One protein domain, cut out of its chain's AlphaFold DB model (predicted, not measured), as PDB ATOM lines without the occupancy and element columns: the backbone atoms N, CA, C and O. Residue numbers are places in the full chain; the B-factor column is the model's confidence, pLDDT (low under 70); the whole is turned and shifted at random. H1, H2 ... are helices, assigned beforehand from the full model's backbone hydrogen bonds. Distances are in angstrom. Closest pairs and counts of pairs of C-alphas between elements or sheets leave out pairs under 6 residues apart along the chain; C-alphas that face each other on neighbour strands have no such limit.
ATOM      1  N   GLY A   9     113.487   5.517  58.452       89.50
ATOM      2  CA  GLY A   9     114.402   6.366  57.684       89.50
ATOM      3  C   GLY A   9     113.682   7.519  56.990       89.50
ATOM      4  O   GLY A   9     114.041   8.676  57.178       89.50
ATOM      5  N   GLN A  10     112.590   7.236  56.278       89.94
ATOM      6  CA  GLN A  10     111.803   8.271  55.600       89.94
ATOM      7  C   GLN A  10     111.189   9.285  56.579       89.94
ATOM      8  O   GLN A  10     111.128  10.481  56.293       89.94
ATOM      9  N   ARG A  11     110.749   8.832  57.763       91.00
ATOM     10  CA  ARG A  11     110.265   9.739  58.817       91.00
ATOM     11  C   ARG A  11     111.387  10.616  59.369       91.00
ATOM     12  O   ARG A  11     111.148  11.791  59.638       91.00
ATOM     13  N   ALA A  12     112.596  10.075  59.519       90.25
ATOM     14  CA  ALA A  12     113.765  10.850  59.923       90.25
ATOM     15  C   ALA A  12     114.180  11.886  58.871       90.25
ATOM     16  O   ALA A  12     114.486  13.010  59.244       90.25
ATOM     17  N   VAL A  13     114.088  11.570  57.578       90.81
ATOM     18  CA  VAL A  13     114.330  12.534  56.489       90.81
ATOM     19  C   VAL A  13     113.353  13.709  56.559       90.81
ATOM     20  O   VAL A  13     113.773  14.863  56.574       90.81
ATOM     21  N   ALA A  14     112.049  13.444  56.701       88.75
ATOM     22  CA  ALA A  14     111.044  14.507  56.828       88.75
ATOM     23  C   ALA A  14     111.293  15.417  58.049       88.75
ATOM     24  O   ALA A  14     111.098  16.632  57.995       88.75
ATOM     25  N   ARG A  15     111.730  14.811  59.156       89.62
ATOM     26  CA  ARG A  15     112.127  15.490  60.392       89.62
ATOM     27  C   ARG A  15     113.375  16.350  60.202       89.62
ATOM     28  O   ARG A  15     113.354  17.510  60.603       89.62
ATOM     29  N   PHE A  16     114.406  15.806  59.560       88.44
ATOM     30  CA  PHE A  16     115.653  16.504  59.263       88.44
ATOM     31  C   PHE A  16     115.401  17.744  58.398       88.44
ATOM     32  O   PHE A  16     115.762  18.844  58.804       88.44
ATOM     33  N   ILE A  17     114.663  17.600  57.289       86.62
ATOM     34  CA  ILE A  17     114.307  18.729  56.411       86.62
ATOM     35  C   ILE A  17     113.588  19.830  57.204       86.62
ATOM     36  O   ILE A  17     113.856  21.012  57.012       86.62
ATOM     37  N   ARG A  18     112.681  19.469  58.123       84.56
ATOM     38  CA  ARG A  18     111.966  20.465  58.934       84.56
ATOM     39  C   ARG A  18     112.869  21.181  59.940       84.56
ATOM     40  O   ARG A  18     112.630  22.361  60.204       84.56
ATOM     41  N   ALA A  19     113.819  20.459  60.531       80.81
ATOM     42  CA  ALA A  19     114.753  20.988  61.519       80.81
ATOM     43  C   ALA A  19     115.730  21.980  60.878       80.81
ATOM     44  O   ALA A  19     115.859  23.104  61.364       80.81
ATOM     45  N   ASP A  20     116.353  21.559  59.777       79.00
ATOM     46  CA  ASP A  20     117.448  22.267  59.113       79.00
ATOM     47  C   ASP A  20     116.930  23.370  58.179       79.00
ATOM     48  O   ASP A  20     117.378  24.514  58.204       79.00
ATOM     49  N   CYS A  21     115.873  23.077  57.421       73.50
ATOM     50  CA  CYS A  21     115.280  24.014  56.475       73.50
ATOM     51  C   CYS A  21     114.002  24.639  57.048       73.50
ATOM     52  O   CYS A  21     112.909  24.510  56.492       73.50
ATOM     53  N   ALA A  22     114.127  25.339  58.177       69.75
ATOM     54  CA  ALA A  22     113.001  25.929  58.909       69.75
ATOM     55  C   ALA A  22     112.076  26.831  58.059       69.75
ATOM     56  O   ALA A  22     110.887  26.958  58.373       69.75
ATOM     57  N   PHE A  23     112.610  27.424  56.986       70.94
ATOM     58  CA  PHE A  23     111.902  28.276  56.026       70.94
ATOM     59  C   PHE A  23     111.031  27.498  55.022       70.94
ATOM     60  O   PHE A  23     110.113  28.069  54.434       70.94
ATOM     61  N   ILE A  24     111.277  26.197  54.821       72.00
ATOM     62  CA  ILE A  24     110.489  25.369  53.905       72.00
ATOM     63  C   ILE A  24     109.134  25.061  54.549       72.00
ATOM     64  O   ILE A  24     109.041  24.474  55.632       72.00
ATOM     65  N   ASN A  25     108.052  25.444  53.867       75.88
ATOM     66  CA  ASN A  25     106.692  25.188  54.338       75.88
ATOM     67  C   ASN A  25     106.426  23.671  54.428       75.88
ATOM     68  O   ASN A  25     106.761  22.910  53.521       75.88
ATOM     69  N   VAL A  26     105.747  23.234  55.494       78.31
ATOM     70  CA  VAL A  26     105.338  21.833  55.715       78.31
ATOM     71  C   VAL A  26     104.588  21.242  54.514       78.31
ATOM     72  O   VAL A  26     104.700  20.048  54.258       78.31
ATOM     73  N   GLN A  27     103.847  22.053  53.756       80.44
ATOM     74  CA  GLN A  27     103.174  21.616  52.532       80.44
ATOM     75  C   GLN A  27     104.154  21.169  51.438       80.44
ATOM     76  O   GLN A  27     103.877  20.184  50.758       80.44
ATOM     77  N   PHE A  28     105.308  21.828  51.302       82.38
ATOM     78  CA  PHE A  28     106.353  21.380  50.381       82.38
ATOM     79  C   PHE A  28     106.969  20.072  50.856       82.38
ATOM     80  O   PHE A  28     107.062  19.136  50.074       82.38
ATOM     81  N   ILE A  29     107.285  19.948  52.148       83.44
ATOM     82  CA  ILE A  29     107.799  18.690  52.714       83.44
ATOM     83  C   ILE A  29     106.802  17.544  52.473       83.44
ATOM     84  O   ILE A  29     107.194  16.443  52.102       83.44
ATOM     85  N   ALA A  30     105.505  17.812  52.628       84.81
ATOM     86  CA  ALA A  30     104.436  16.861  52.341       84.81
ATOM     87  C   ALA A  30     104.412  16.404  50.880       84.81
ATOM     88  O   ALA A  30     104.287  15.206  50.621       84.81
ATOM     89  N   PHE A  31     104.602  17.336  49.948       84.31
ATOM     90  CA  PHE A  31     104.740  17.027  48.530       84.31
ATOM     91  C   PHE A  31     105.971  16.148  48.253       84.31
ATOM     92  O   PHE A  31     105.813  15.100  47.631       84.31
ATOM     93  N   ILE A  32     107.148  16.506  48.791       82.94
ATOM     94  CA  ILE A  32     108.406  15.742  48.646       82.94
ATOM     95  C   ILE A  32     108.203  14.277  49.018       82.94
ATOM     96  O   ILE A  32     108.514  13.369  48.253       82.94
ATOM     97  N   ILE A  33     107.666  14.041  50.214       82.38
ATOM     98  CA  ILE A  33     107.588  12.690  50.772       82.38
ATOM     99  C   ILE A  33     106.320  11.938  50.333       82.38
ATOM    100  O   ILE A  33     106.052  10.836  50.817       82.38
ATOM    101  N   GLY A  34     105.512  12.536  49.448       83.81
ATOM    102  CA  GLY A  34     104.271  11.955  48.943       83.81
ATOM    103  C   GLY A  34     103.262  11.657  50.055       83.81
ATOM    104  O   GLY A  34     102.732  10.545  50.138       83.81
ATOM    105  N   ARG A  35     103.040  12.606  50.970       85.88
ATOM    106  CA  ARG A  35     102.094  12.480  52.094       85.88
ATOM    107  C   ARG A  35     101.208  13.712  52.221       85.88
ATOM    108  O   ARG A  35     101.481  14.765  51.663       85.88
ATOM    109  N   SER A  36     100.127  13.585  52.987       89.12
ATOM    110  CA  SER A  36      99.303  14.745  53.332       89.12
ATOM    111  C   SER A  36     100.033  15.668  54.308       89.12
ATOM    112  O   SER A  36     100.817  15.224  55.154       89.12
ATOM    113  N   ARG A  37      99.703  16.963  54.255       88.12
ATOM    114  CA  ARG A  37     100.207  17.972  55.197       88.12
ATOM    115  C   ARG A  37     100.026  17.543  56.657       88.12
ATOM    116  O   ARG A  37     100.950  17.700  57.449       88.12
ATOM    117  N   GLN A  38      98.866  16.979  57.001       87.69
ATOM    118  CA  GLN A  38      98.577  16.545  58.369       87.69
ATOM    119  C   GLN A  38      99.485  15.392  58.812       87.69
ATOM    120  O   GLN A  38     100.000  15.406  59.927       87.69
ATOM    121  N   GLN A  39      99.718  14.410  57.939       87.00
ATOM    122  CA  GLN A  39     100.617  13.294  58.244       87.00
ATOM    123  C   GLN A  39     102.042  13.789  58.499       87.00
ATOM    124  O   GLN A  39     102.656  13.387  59.484       87.00
ATOM    125  N   VAL A  40     102.548  14.694  57.657       87.31
ATOM    126  CA  VAL A  40     103.891  15.270  57.828       87.31
ATOM    127  C   VAL A  40     103.978  16.080  59.107       87.31
ATOM    128  O   VAL A  40     104.919  15.894  59.874       87.31
ATOM    129  N   HIS A  41     102.975  16.916  59.379       85.75
ATOM    130  CA  HIS A  41     102.894  17.675  60.621       85.75
ATOM    131  C   HIS A  41     102.992  16.758  61.847       85.75
ATOM    132  O   HIS A  41     103.797  17.008  62.737       85.75
ATOM    133  N   ASN A  42     102.246  15.649  61.867       86.81
ATOM    134  CA  ASN A  42     102.290  14.687  62.969       86.81
ATOM    135  C   ASN A  42     103.672  14.016  63.102       86.81
ATOM    136  O   ASN A  42     104.182  13.858  64.214       86.81
ATOM    137  N   ILE A  43     104.311  13.661  61.980       88.06
ATOM    138  CA  ILE A  43     105.656  13.061  61.963       88.06
ATOM    139  C   ILE A  43     106.694  14.009  62.575       88.06
ATOM    140  O   ILE A  43     107.490  13.571  63.411       88.06
ATOM    141  N   VAL A  44     106.682  15.288  62.192       84.56
ATOM    142  CA  VAL A  44     107.686  16.263  62.652       84.56
ATOM    143  C   VAL A  44     107.393  16.784  64.060       84.56
ATOM    144  O   VAL A  44     108.318  16.937  64.855       84.56
ATOM    145  N   ALA A  45     106.117  16.961  64.415       79.75
ATOM    146  CA  ALA A  45     105.707  17.398  65.748       79.75
ATOM    147  C   ALA A  45     106.028  16.347  66.825       79.75
ATOM    148  O   ALA A  45     106.511  16.698  67.898       79.75
ATOM    149  N   SER A  46     105.842  15.053  66.530       71.31
ATOM    150  CA  SER A  46     106.113  13.951  67.478       71.31
ATOM    151  C   SER A  46     107.579  13.829  67.926       71.31
ATOM    152  O   SER A  46     107.877  13.188  68.940       71.31
ATOM    153  N   ALA A  47     108.501  14.439  67.181       71.69
ATOM    154  CA  ALA A  47     109.921  14.484  67.510       71.69
ATOM    155  C   ALA A  47     110.306  15.706  68.361       71.69
ATOM    156  O   ALA A  47     111.453  15.815  68.783       71.69
ATOM    157  N   GLY A  48     109.376  16.638  68.608       70.50
ATOM    158  CA  GLY A  48     109.677  17.892  69.301       70.50
ATOM    159  C   GLY A  48     110.686  18.761  68.545       70.50
ATOM    160  O   GLY A  48     111.392  19.555  69.172       70.50
ATOM    161  N   ILE A  49     110.786  18.580  67.223       73.50
ATOM    162  CA  ILE A  49     111.696  19.325  66.353       73.50
ATOM    163  C   ILE A  49     111.240  20.772  66.303       73.50
ATOM    164  O   ILE A  49     110.114  21.074  65.902       73.50
ATOM    165  N   ILE A  50     112.128  21.655  66.749       68.19
ATOM    166  CA  ILE A  50     111.894  23.095  66.776       68.19
ATOM    167  C   ILE A  50     112.627  23.668  65.565       68.19
ATOM    168  O   ILE A  50     113.852  23.595  65.537       68.19
ATOM    169  N   PRO A  51     111.932  24.222  64.568       66.19
ATOM    170  CA  PRO A  51     112.592  24.840  63.424       66.19
ATOM    171  C   PRO A  51     113.584  25.913  63.898       66.19
ATOM    172  O   PRO A  51     113.206  26.771  64.695       66.19
ATOM    173  N   GLY A  52     114.838  25.854  63.443       62.62
ATOM    174  CA  GLY A  52     115.860  26.854  63.784       62.62
ATOM    175  C   GLY A  52     116.445  26.766  65.202       62.62
ATOM    176  O   GLY A  52     117.087  27.712  65.648       62.62
ATOM    177  N   GLY A  53     116.236  25.665  65.936       66.69
ATOM    178  CA  GLY A  53     116.993  25.417  67.174       66.69
ATOM    179  C   GLY A  53     118.453  25.021  66.895       66.69
ATOM    180  O   GLY A  53     118.772  24.598  65.791       66.69
ATOM    181  N   GLY A  54     119.329  25.123  67.902       69.12
ATOM    182  CA  GLY A  54     120.757  24.796  67.765       69.12
ATOM    183  C   GLY A  54     121.023  23.357  67.297       69.12
ATOM    184  O   GLY A  54     120.287  22.441  67.674       69.12
ATOM    185  N   ALA A  55     122.077  23.173  66.494       74.50
ATOM    186  CA  ALA A  55     122.373  21.933  65.766       74.50
ATOM    187  C   ALA A  55     122.424  20.684  66.664       74.50
ATOM    188  O   ALA A  55     121.803  19.672  66.340       74.50
ATOM    189  N   ASP A  56     123.072  20.777  67.826       76.56
ATOM    190  CA  ASP A  56     123.215  19.645  68.752       76.56
ATOM    191  C   ASP A  56     121.868  19.235  69.366       76.56
ATOM    192  O   ASP A  56     121.507  18.060  69.397       76.56
ATOM    193  N   ALA A  57     121.054  20.218  69.765       75.94
ATOM    194  CA  ALA A  57     119.729  19.964  70.325       75.94
ATOM    195  C   ALA A  57     118.754  19.380  69.286       75.94
ATOM    196  O   ALA A  57     117.831  18.645  69.651       75.94
ATOM    197  N   GLN A  58     118.925  19.705  67.999       82.62
ATOM    198  CA  GLN A  58     118.173  19.055  66.921       82.62
ATOM    199  C   GLN A  58     118.643  17.622  66.693       82.62
ATOM    200  O   GLN A  58     117.801  16.746  66.486       82.62
ATOM    201  N   ASP A  59     119.952  17.373  66.764       87.19
ATOM    202  CA  ASP A  59     120.518  16.041  66.560       87.19
ATOM    203  C   ASP A  59     120.029  15.047  67.613       87.19
ATOM    204  O   ASP A  59     119.525  13.978  67.267       87.19
ATOM    205  N   ASP A  60     120.069  15.434  68.889       87.88
ATOM    206  CA  ASP A  60     119.595  14.598  69.994       87.88
ATOM    207  C   ASP A  60     118.108  14.253  69.852       87.88
ATOM    208  O   ASP A  60     117.688  13.108  70.059       87.88
ATOM    209  N   LYS A  61     117.290  15.232  69.448       87.94
ATOM    210  CA  LYS A  61     115.855  15.032  69.206       87.94
ATOM    211  C   LYS A  61     115.598  14.122  68.012       87.94
ATOM    212  O   LYS A  61     114.727  13.249  68.082       87.94
ATOM    213  N   LEU A  62     116.352  14.304  66.931       89.88
ATOM    214  CA  LEU A  62     116.255  13.468  65.742       89.88
ATOM    215  C   LEU A  62     116.654  12.024  66.064       89.88
ATOM    216  O   LEU A  62     115.911  11.099  65.720       89.88
ATOM    217  N   LYS A  63     117.757  11.836  66.799       91.69
ATOM    218  CA  LYS A  63     118.212  10.532  67.285       91.69
ATOM    219  C   LYS A  63     117.144   9.865  68.138       91.69
ATOM    220  O   LYS A  63     116.746   8.739  67.849       91.69
ATOM    221  N   ALA A  64     116.634  10.560  69.153       90.75
ATOM    222  CA  ALA A  64     115.627  10.017  70.060       90.75
ATOM    223  C   ALA A  64     114.339   9.604  69.325       90.75
ATOM    224  O   ALA A  64     113.748   8.565  69.632       90.75
ATOM    225  N   ALA A  65     113.907  10.389  68.334       91.12
ATOM    226  CA  ALA A  65     112.754  10.054  67.505       91.12
ATOM    227  C   ALA A  65     113.018   8.831  66.610       91.12
ATOM    228  O   ALA A  65     112.138   7.983  66.462       91.12
ATOM    229  N   TYR A  66     114.220   8.713  66.042       91.50
ATOM    230  CA  TYR A  66     114.598   7.570  65.213       91.50
ATOM    231  C   TYR A  66     114.714   6.272  66.025       91.50
ATOM    232  O   TYR A  66     114.195   5.237  65.614       91.50
ATOM    233  N   GLU A  67     115.314   6.326  67.216       93.44
ATOM    234  CA  GLU A  67     115.387   5.183  68.138       93.44
ATOM    235  C   GLU A  67     113.997   4.691  68.556       93.44
ATOM    236  O   GLU A  67     113.748   3.486  68.594       93.44
ATOM    237  N   ARG A  68     113.070   5.622  68.826       91.31
ATOM    238  CA  ARG A  68     111.668   5.303  69.134       91.31
ATOM    239  C   ARG A  68     110.987   4.601  67.962       91.31
ATOM    240  O   ARG A  68     110.298   3.610  68.166       91.31
ATOM    241  N   ASP A  69     111.203   5.103  66.752       90.75
ATOM    242  CA  ASP A  69     110.633   4.545  65.528       90.75
ATOM    243  C   ASP A  69     111.169   3.144  65.199       90.75
ATOM    244  O   ASP A  69     110.440   2.334  64.629       90.75
ATOM    245  N   MET A  70     112.431   2.875  65.538       91.00
ATOM    246  CA  MET A  70     113.092   1.580  65.355       91.00
ATOM    247  C   MET A  70     112.839   0.604  66.514       91.00
ATOM    248  O   MET A  70     113.125  -0.582  66.378       91.00
ATOM    249  N   GLY A  71     112.366   1.091  67.666       91.88
ATOM    250  CA  GLY A  71     112.255   0.298  68.895       91.88
ATOM    251  C   GLY A  71     113.609  -0.152  69.466       91.88
ATOM    252  O   GLY A  71     113.660  -1.106  70.238       91.88
ATOM    253  N   LYS A  72     114.713   0.504  69.084       93.50
ATOM    254  CA  LYS A  72     116.085   0.136  69.466       93.50
ATOM    255  C   LYS A  72     116.922   1.386  69.743       93.50
ATOM    256  O   LYS A  72     116.835   2.375  69.020       93.50
ATOM    257  N   LYS A  73     117.793   1.299  70.753       94.19
ATOM    258  CA  LYS A  73     118.847   2.286  71.028       94.19
ATOM    259  C   LYS A  73     120.044   2.113  70.095       94.19
ATOM    260  O   LYS A  73     120.472   0.988  69.842       94.19
ATOM    261  N   LEU A  74     120.591   3.225  69.614       91.88
ATOM    262  CA  LEU A  74     121.745   3.237  68.719       91.88
ATOM    263  C   LEU A  74     123.002   3.683  69.459       91.88
ATOM    264  O   LEU A  74     123.017   4.696  70.170       91.88
ATOM    265  N   SER A  75     124.094   2.965  69.215       95.06
ATOM    266  CA  SER A  75     125.433   3.436  69.560       95.06
ATOM    267  C   SER A  75     125.763   4.745  68.829       95.06
ATOM    268  O   SER A  75     125.144   5.100  67.822       95.06
ATOM    269  N   ALA A  76     126.771   5.473  69.317       91.44
ATOM    270  CA  ALA A  76     127.232   6.703  68.671       91.44
ATOM    271  C   ALA A  76     127.678   6.465  67.214       91.44
ATOM    272  O   ALA A  76     127.363   7.260  66.329       91.44
ATOM    273  N   LEU A  77     128.348   5.337  66.950       94.44
ATOM    274  CA  LEU A  77     128.813   4.978  65.611       94.44
ATOM    275  C   LEU A  77     127.654   4.631  64.664       94.44
ATOM    276  O   LEU A  77     127.646   5.081  63.518       94.44
ATOM    277  N   GLU A  78     126.670   3.853  65.128       93.69
ATOM    278  CA  GLU A  78     125.464   3.555  64.342       93.69
ATOM    279  C   GLU A  78     124.691   4.839  64.026       93.69
ATOM    280  O   GLU A  78     124.272   5.034  62.885       93.69
ATOM    281  N   TRP A  79     124.549   5.735  65.007       94.12
ATOM    282  CA  TRP A  79     123.871   7.012  64.807       94.12
ATOM    283  C   TRP A  79     124.581   7.883  63.772       94.12
ATOM    284  O   TRP A  79     123.940   8.335  62.833       94.12
ATOM    285  N   SER A  80     125.901   8.049  63.875       92.00
ATOM    286  CA  SER A  80     126.679   8.842  62.915       92.00
ATOM    287  C   SER A  80     126.519   8.339  61.473       92.00
ATOM    288  O   SER A  80     126.343   9.135  60.547       92.00
ATOM    289  N   ARG A  81     126.501   7.014  61.270       93.19
ATOM    290  CA  ARG A  81     126.247   6.414  59.949       93.19
ATOM    291  C   ARG A  81     124.827   6.691  59.457       93.19
ATOM    292  O   ARG A  81     124.649   7.021  58.289       93.19
ATOM    293  N   MET A  82     123.828   6.569  60.331       92.75
ATOM    294  CA  MET A  82     122.427   6.828  59.980       92.75
ATOM    295  C   MET A  82     122.141   8.284  59.696       92.75
ATOM    296  O   MET A  82     121.479   8.574  58.706       92.75
ATOM    297  N   LYS A  83     122.711   9.189  60.485       91.62
ATOM    298  CA  LYS A  83     122.628  10.622  60.253       91.62
ATOM    299  C   LYS A  83     123.110  10.990  58.851       91.62
ATOM    300  O   LYS A  83     122.363  11.626  58.124       91.62
ATOM    301  N   ARG A  84     124.276  10.488  58.422       91.06
ATOM    302  CA  ARG A  84     124.776  10.718  57.054       91.06
ATOM    303  C   ARG A  84     123.816  10.245  55.963       91.06
ATOM    304  O   ARG A  84     123.651  10.940  54.970       91.06
ATOM    305  N   LEU A  85     123.186   9.078  56.127       92.69
ATOM    306  CA  LEU A  85     122.206   8.602  55.141       92.69
ATOM    307  C   LEU A  85     120.937   9.461  55.131       92.69
ATOM    308  O   LEU A  85     120.388   9.721  54.066       92.69
ATOM    309  N   ILE A  86     120.482   9.912  56.303       91.19
ATOM    310  CA  ILE A  86     119.329  10.811  56.436       91.19
ATOM    311  C   ILE A  86     119.619  12.159  55.766       91.19
ATOM    312  O   ILE A  86     118.778  12.652  55.019       91.19
ATOM    313  N   GLU A  87     120.799  12.732  56.009       90.25
ATOM    314  CA  GLU A  87     121.266  13.987  55.405       90.25
ATOM    315  C   GLU A  87     121.351  13.880  53.882       90.25
ATOM    316  O   GLU A  87     120.819  14.735  53.175       90.25
ATOM    317  N   GLN A  88     121.962  12.806  53.371       89.12
ATOM    318  CA  GLN A  88     122.086  12.581  51.933       89.12
ATOM    319  C   GLN A  88     120.717  12.434  51.263       89.12
ATOM    320  O   GLN A  88     120.443  13.104  50.271       89.12
ATOM    321  N   GLU A  89     119.830  11.605  51.820       89.81
ATOM    322  CA  GLU A  89     118.488  11.422  51.263       89.81
ATOM    323  C   GLU A  89     117.680  12.726  51.337       89.81
ATOM    324  O   GLU A  89     116.966  13.061  50.396       89.81
ATOM    325  N   ALA A  90     117.807  13.508  52.414       87.75
ATOM    326  CA  ALA A  90     117.175  14.822  52.509       87.75
ATOM    327  C   ALA A  90     117.671  15.777  51.413       87.75
ATOM    328  O   ALA A  90     116.854  16.433  50.764       87.75
ATOM    329  N   ALA A  91     118.985  15.822  51.178       85.94
ATOM    330  CA  ALA A  91     119.583  16.625  50.118       85.94
ATOM    331  C   ALA A  91     119.089  16.187  48.730       85.94
ATOM    332  O   ALA A  91     118.661  17.032  47.944       85.94
ATOM    333  N   ASP A  92     119.056  14.883  48.453       87.75
ATOM    334  CA  ASP A  92     118.589  14.333  47.175       87.75
ATOM    335  C   ASP A  92     117.107  14.653  46.925       87.75
ATOM    336  O   ASP A  92     116.704  15.011  45.815       87.75
ATOM    337  N   GLN A  93     116.280  14.562  47.967       84.38
ATOM    338  CA  GLN A  93     114.858  14.891  47.914       84.38
ATOM    339  C   GLN A  93     114.615  16.389  47.670       84.38
ATOM    340  O   GLN A  93     113.740  16.753  46.882       84.38
ATOM    341  N   LEU A  94     115.410  17.265  48.291       82.69
ATOM    342  CA  LEU A  94     115.356  18.711  48.055       82.69
ATOM    343  C   LEU A  94     115.862  19.083  46.654       82.69
ATOM    344  O   LEU A  94     115.233  19.892  45.972       82.69
ATOM    345  N   ALA A  95     116.939  18.454  46.181       81.38
ATOM    346  CA  ALA A  95     117.510  18.684  44.853       81.38
ATOM    347  C   ALA A  95     116.573  18.269  43.708       81.38
ATOM    348  O   ALA A  95     116.662  18.816  42.614       81.38
ATOM    349  N   ARG A  96     115.658  17.316  43.937       76.94
ATOM    350  CA  ARG A  96     114.603  16.963  42.968       76.94
ATOM    351  C   ARG A  96     113.517  18.030  42.843       76.94
ATOM    352  O   ARG A  96     112.835  18.066  41.822       76.94
ATOM    353  N   LEU A  97     113.315  18.843  43.880       70.00
ATOM    354  CA  LEU A  97     112.313  19.909  43.886       70.00
ATOM    355  C   LEU A  97     112.849  21.247  43.411       70.00
ATOM    356  O   LEU A  97     112.110  22.020  42.801       70.00
ATOM    357  N   LEU A  98     114.098  21.547  43.747       64.62
ATOM    358  CA  LEU A  98     114.741  22.741  43.242       64.62
ATOM    359  C   LEU A  98     115.043  22.503  41.759       64.62
ATOM    360  O   LEU A  98     115.574  21.442  41.420       64.62
ATOM    361  N   PRO A  99     114.705  23.442  40.854       57.78
ATOM    362  CA  PRO A  99     115.222  23.361  39.499       57.78
ATOM    363  C   PRO A  99     116.734  23.201  39.613       57.78
ATOM    364  O   PRO A  99     117.366  23.902  40.413       57.78
ATOM    365  N   ARG A 100     117.309  22.251  38.859       57.06
ATOM    366  CA  ARG A 100     118.768  22.206  38.726       57.06
ATOM    367  C   ARG A 100     119.183  23.635  38.392       57.06
ATOM    368  O   ARG A 100     118.572  24.183  37.469       57.06
ATOM    369  N   PRO A 101     120.121  24.253  39.135       54.94
ATOM    370  CA  PRO A 101     120.668  25.512  38.672       54.94
ATOM    371  C   PRO A 101     121.074  25.254  37.226       54.94
ATOM    372  O   PRO A 101     121.768  24.263  36.960       54.94
ATOM    373  N   GLU A 102     120.528  26.037  36.289       57.72
ATOM    374  CA  GLU A 102     121.044  26.007  34.927       57.72
ATOM    375  C   GLU A 102     122.560  26.105  35.075       57.72
ATOM    376  O   GLU A 102     123.017  26.928  35.878       57.72
ATOM    377  N   PRO A 103     123.344  25.209  34.447       58.06
ATOM    378  CA  PRO A 103     124.790  25.333  34.515       58.06
ATOM    379  C   PRO A 103     125.078  26.752  34.052       58.06
ATOM    380  O   PRO A 103     124.737  27.066  32.919       58.06
ATOM    381  N   TYR A 104     125.564  27.623  34.939       64.44
ATOM    382  CA  TYR A 104     125.855  29.012  34.611       64.44
ATOM    383  C   TYR A 104     127.209  28.979  33.913       64.44
ATOM    384  O   TYR A 104     128.238  29.088  34.584       64.44
ATOM    385  N   PRO A 105     127.263  28.782  32.583       69.06
ATOM    386  CA  PRO A 105     128.500  28.401  31.912       69.06
ATOM    387  C   PRO A 105     129.491  29.566  31.961       69.06
ATOM    388  O   PRO A 105     130.701  29.375  31.913       69.06
ATOM    389  N   GLU A 106     128.961  30.783  32.090       71.75
ATOM    390  CA  GLU A 106     129.707  32.015  32.292       71.75
ATOM    391  C   GLU A 106     130.349  32.078  33.677       71.75
ATOM    392  O   GLU A 106     131.496  32.494  33.795       71.75
ATOM    393  N   MET A 107     129.656  31.610  34.718       68.38
ATOM    394  CA  MET A 107     130.178  31.595  36.082       68.38
ATOM    395  C   MET A 107     131.219  30.481  36.260       68.38
ATOM    396  O   MET A 107     132.265  30.714  36.863       68.38
ATOM    397  N   ASP A 108     131.001  29.318  35.642       73.62
ATOM    398  CA  ASP A 108     131.989  28.234  35.584       73.62
ATOM    399  C   ASP A 108     133.233  28.635  34.776       73.62
ATOM    400  O   ASP A 108     134.361  28.368  35.202       73.62
ATOM    401  N   ARG A 109     133.065  29.330  33.637       74.12
ATOM    402  CA  ARG A 109     134.188  29.923  32.889       74.12
ATOM    403  C   ARG A 109     134.934  30.947  33.729       74.12
ATOM    404  O   ARG A 109     136.148  30.832  33.842       74.12
ATOM    405  N   ALA A 110     134.227  31.876  34.371       73.19
ATOM    406  CA  ALA A 110     134.840  32.892  35.220       73.19
ATOM    407  C   ALA A 110     135.624  32.266  36.382       73.19
ATOM    408  O   ALA A 110     136.746  32.679  36.662       73.19
ATOM    409  N   MET A 111     135.090  31.222  37.024       76.94
ATOM    410  CA  MET A 111     135.786  30.492  38.089       76.94
ATOM    411  C   MET A 111     136.994  29.708  37.569       76.94
ATOM    412  O   MET A 111     138.026  29.652  38.239       76.94
ATOM    413  N   THR A 112     136.905  29.138  36.367       81.12
ATOM    414  CA  THR A 112     138.025  28.441  35.717       81.12
ATOM    415  C   THR A 112     139.141  29.419  35.344       81.12
ATOM    416  O   THR A 112     140.306  29.159  35.637       81.12
ATOM    417  N   GLU A 113     138.795  30.570  34.768       78.94
ATOM    418  CA  GLU A 113     139.725  31.649  34.424       78.94
ATOM    419  C   GLU A 113     140.368  32.264  35.670       78.94
ATOM    420  O   GLU A 113     141.580  32.491  35.692       78.94
ATOM    421  N   LEU A 114     139.594  32.462  36.741       76.50
ATOM    422  CA  LEU A 114     140.103  32.920  38.032       76.50
ATOM    423  C   LEU A 114     141.088  31.905  38.626       76.50
ATOM    424  O   LEU A 114     142.176  32.279  39.060       76.50
ATOM    425  N   THR A 115     140.744  30.617  38.599       80.69
ATOM    426  CA  THR A 115     141.602  29.536  39.105       80.69
ATOM    427  C   THR A 115     142.897  29.429  38.303       80.69
ATOM    428  O   THR A 115     143.974  29.293  38.884       80.69
ATOM    429  N   ALA A 116     142.818  29.536  36.974       83.06
ATOM    430  CA  ALA A 116     143.986  29.570  36.102       83.06
ATOM    431  C   ALA A 116     144.870  30.790  36.404       83.06
ATOM    432  O   ALA A 116     146.071  30.637  36.609       83.06
ATOM    433  N   SER A 117     144.269  31.975  36.532       79.31
ATOM    434  CA  SER A 117     144.977  33.229  36.821       79.31
ATOM    435  C   SER A 117     145.675  33.211  38.182       79.31
ATOM    436  O   SER A 117     146.810  33.669  38.311       79.31
ATOM    437  N   LEU A 118     145.023  32.643  39.200       76.69
ATOM    438  CA  LEU A 118     145.613  32.451  40.525       76.69
ATOM    439  C   LEU A 118     146.788  31.471  40.471       76.69
ATOM    440  O   LEU A 118     147.835  31.747  41.051       76.69
ATOM    441  N   LYS A 119     146.652  30.363  39.733       81.31
ATOM    442  CA  LYS A 119     147.723  29.375  39.561       81.31
ATOM    443  C   LYS A 119     148.938  29.970  38.846       81.31
ATOM    444  O   LYS A 119     150.058  29.746  39.294       81.31
ATOM    445  N   THR A 120     148.722  30.753  37.791       84.75
ATOM    446  CA  THR A 120     149.792  31.461  37.075       84.75
ATOM    447  C   THR A 120     150.500  32.456  37.990       84.75
ATOM    448  O   THR A 120     151.718  32.394  38.114       84.75
ATOM    449  N   ARG A 121     149.761  33.297  38.728       73.88
ATOM    450  CA  ARG A 121     150.375  34.239  39.681       73.88
ATOM    451  C   ARG A 121     151.153  33.551  40.800       73.88
ATOM    452  O   ARG A 121     152.195  34.043  41.206       73.88
ATOM    453  N   MET A 122     150.675  32.408  41.290       74.06
ATOM    454  CA  MET A 122     151.408  31.620  42.286       74.06
ATOM    455  C   MET A 122     152.696  31.000  41.728       74.06
ATOM    456  O   MET A 122     153.627  30.790  42.495       74.06
ATOM    457  N   GLN A 123     152.766  30.713  40.425       74.81
ATOM    458  CA  GLN A 123     153.993  30.251  39.764       74.81
ATOM    459  C   GLN A 123     154.973  31.389  39.457       74.81
ATOM    460  O   GLN A 123     156.167  31.142  39.400       74.81
ATOM    461  N   GLU A 124     154.483  32.615  39.261       71.62
ATOM    462  CA  GLU A 124     155.317  33.808  39.052       71.62
ATOM    463  C   GLU A 124     155.901  34.373  40.358       71.62
ATOM    464  O   GLU A 124     156.878  35.118  40.323       71.62
ATOM    465  N   TRP A 125     155.283  34.070  41.505       66.88
ATOM    466  CA  TRP A 125     155.727  34.507  42.839       66.88
ATOM    467  C   TRP A 125     156.476  33.426  43.637       66.88
ATOM    468  O   TRP A 125     156.888  33.694  44.767       66.88
ATOM    469  N   GLY A 126     156.619  32.220  43.079       50.62
ATOM    470  CA  GLY A 126     157.524  31.172  43.569       50.62
ATOM    471  C   GLY A 126     158.862  31.218  42.846       50.62
ATOM    472  O   GLY A 126     159.859  30.808  43.476       50.62
TER     473      GLY A 126
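Overview. This is residues 9 to 126 of the 126 residues of an uncharacterized protein of Azospirillum sp. OGB3 (UniProt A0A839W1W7). A compact head packs H2, H3, H4 and H5 round H1; residues 98 to 126, with H6, stick out as a long arm. The printed part has 118 residues, six named helices, H1 to H6 in order, and no named strand: all helix. It is elongated, 61 by 32 by 21 A, and only just loose, close to extended, with radius of gyration of the C-alphas 19.8 A.

Along the chain. H1, residues 9 to 20, begins at C-alpha 9 (114.402, 6.366, 57.684). H2 is residues 26 to 32, H3 37 to 45, H4 55 to 70, H5 76 to 97, 31.8 A long, and H6 105 to 124, 28.3 A, ending at C-alpha 124 (155.317, 33.808, 39.052).

Arrangement. The hub H1 touches H4 at a shallow tilt of 19 degrees, opposite ways, closest at the C-alphas of Ala 12 and Tyr 66, 6.3 A. H1 touches H3 about perpendicular, 79 degrees, closest at C-alphas 15 and 44, 5.0 A. H5, with residues 86 to 90 alone, touches H1 about perpendicular, 76 degrees, closest at C-alphas 86 and 13, 5.3 A. H1 and H2 form a hairpin. Every O i to N i+4 pair is within hydrogen-bond range except in H5, 17 of 18.

Size, cuts and confidence. C-alphas 38 and 126 are farthest apart, 62.5 A. The printed part has no cut. pLDDT is under 70 at residues 50 to 54 and 98 to 105, among others.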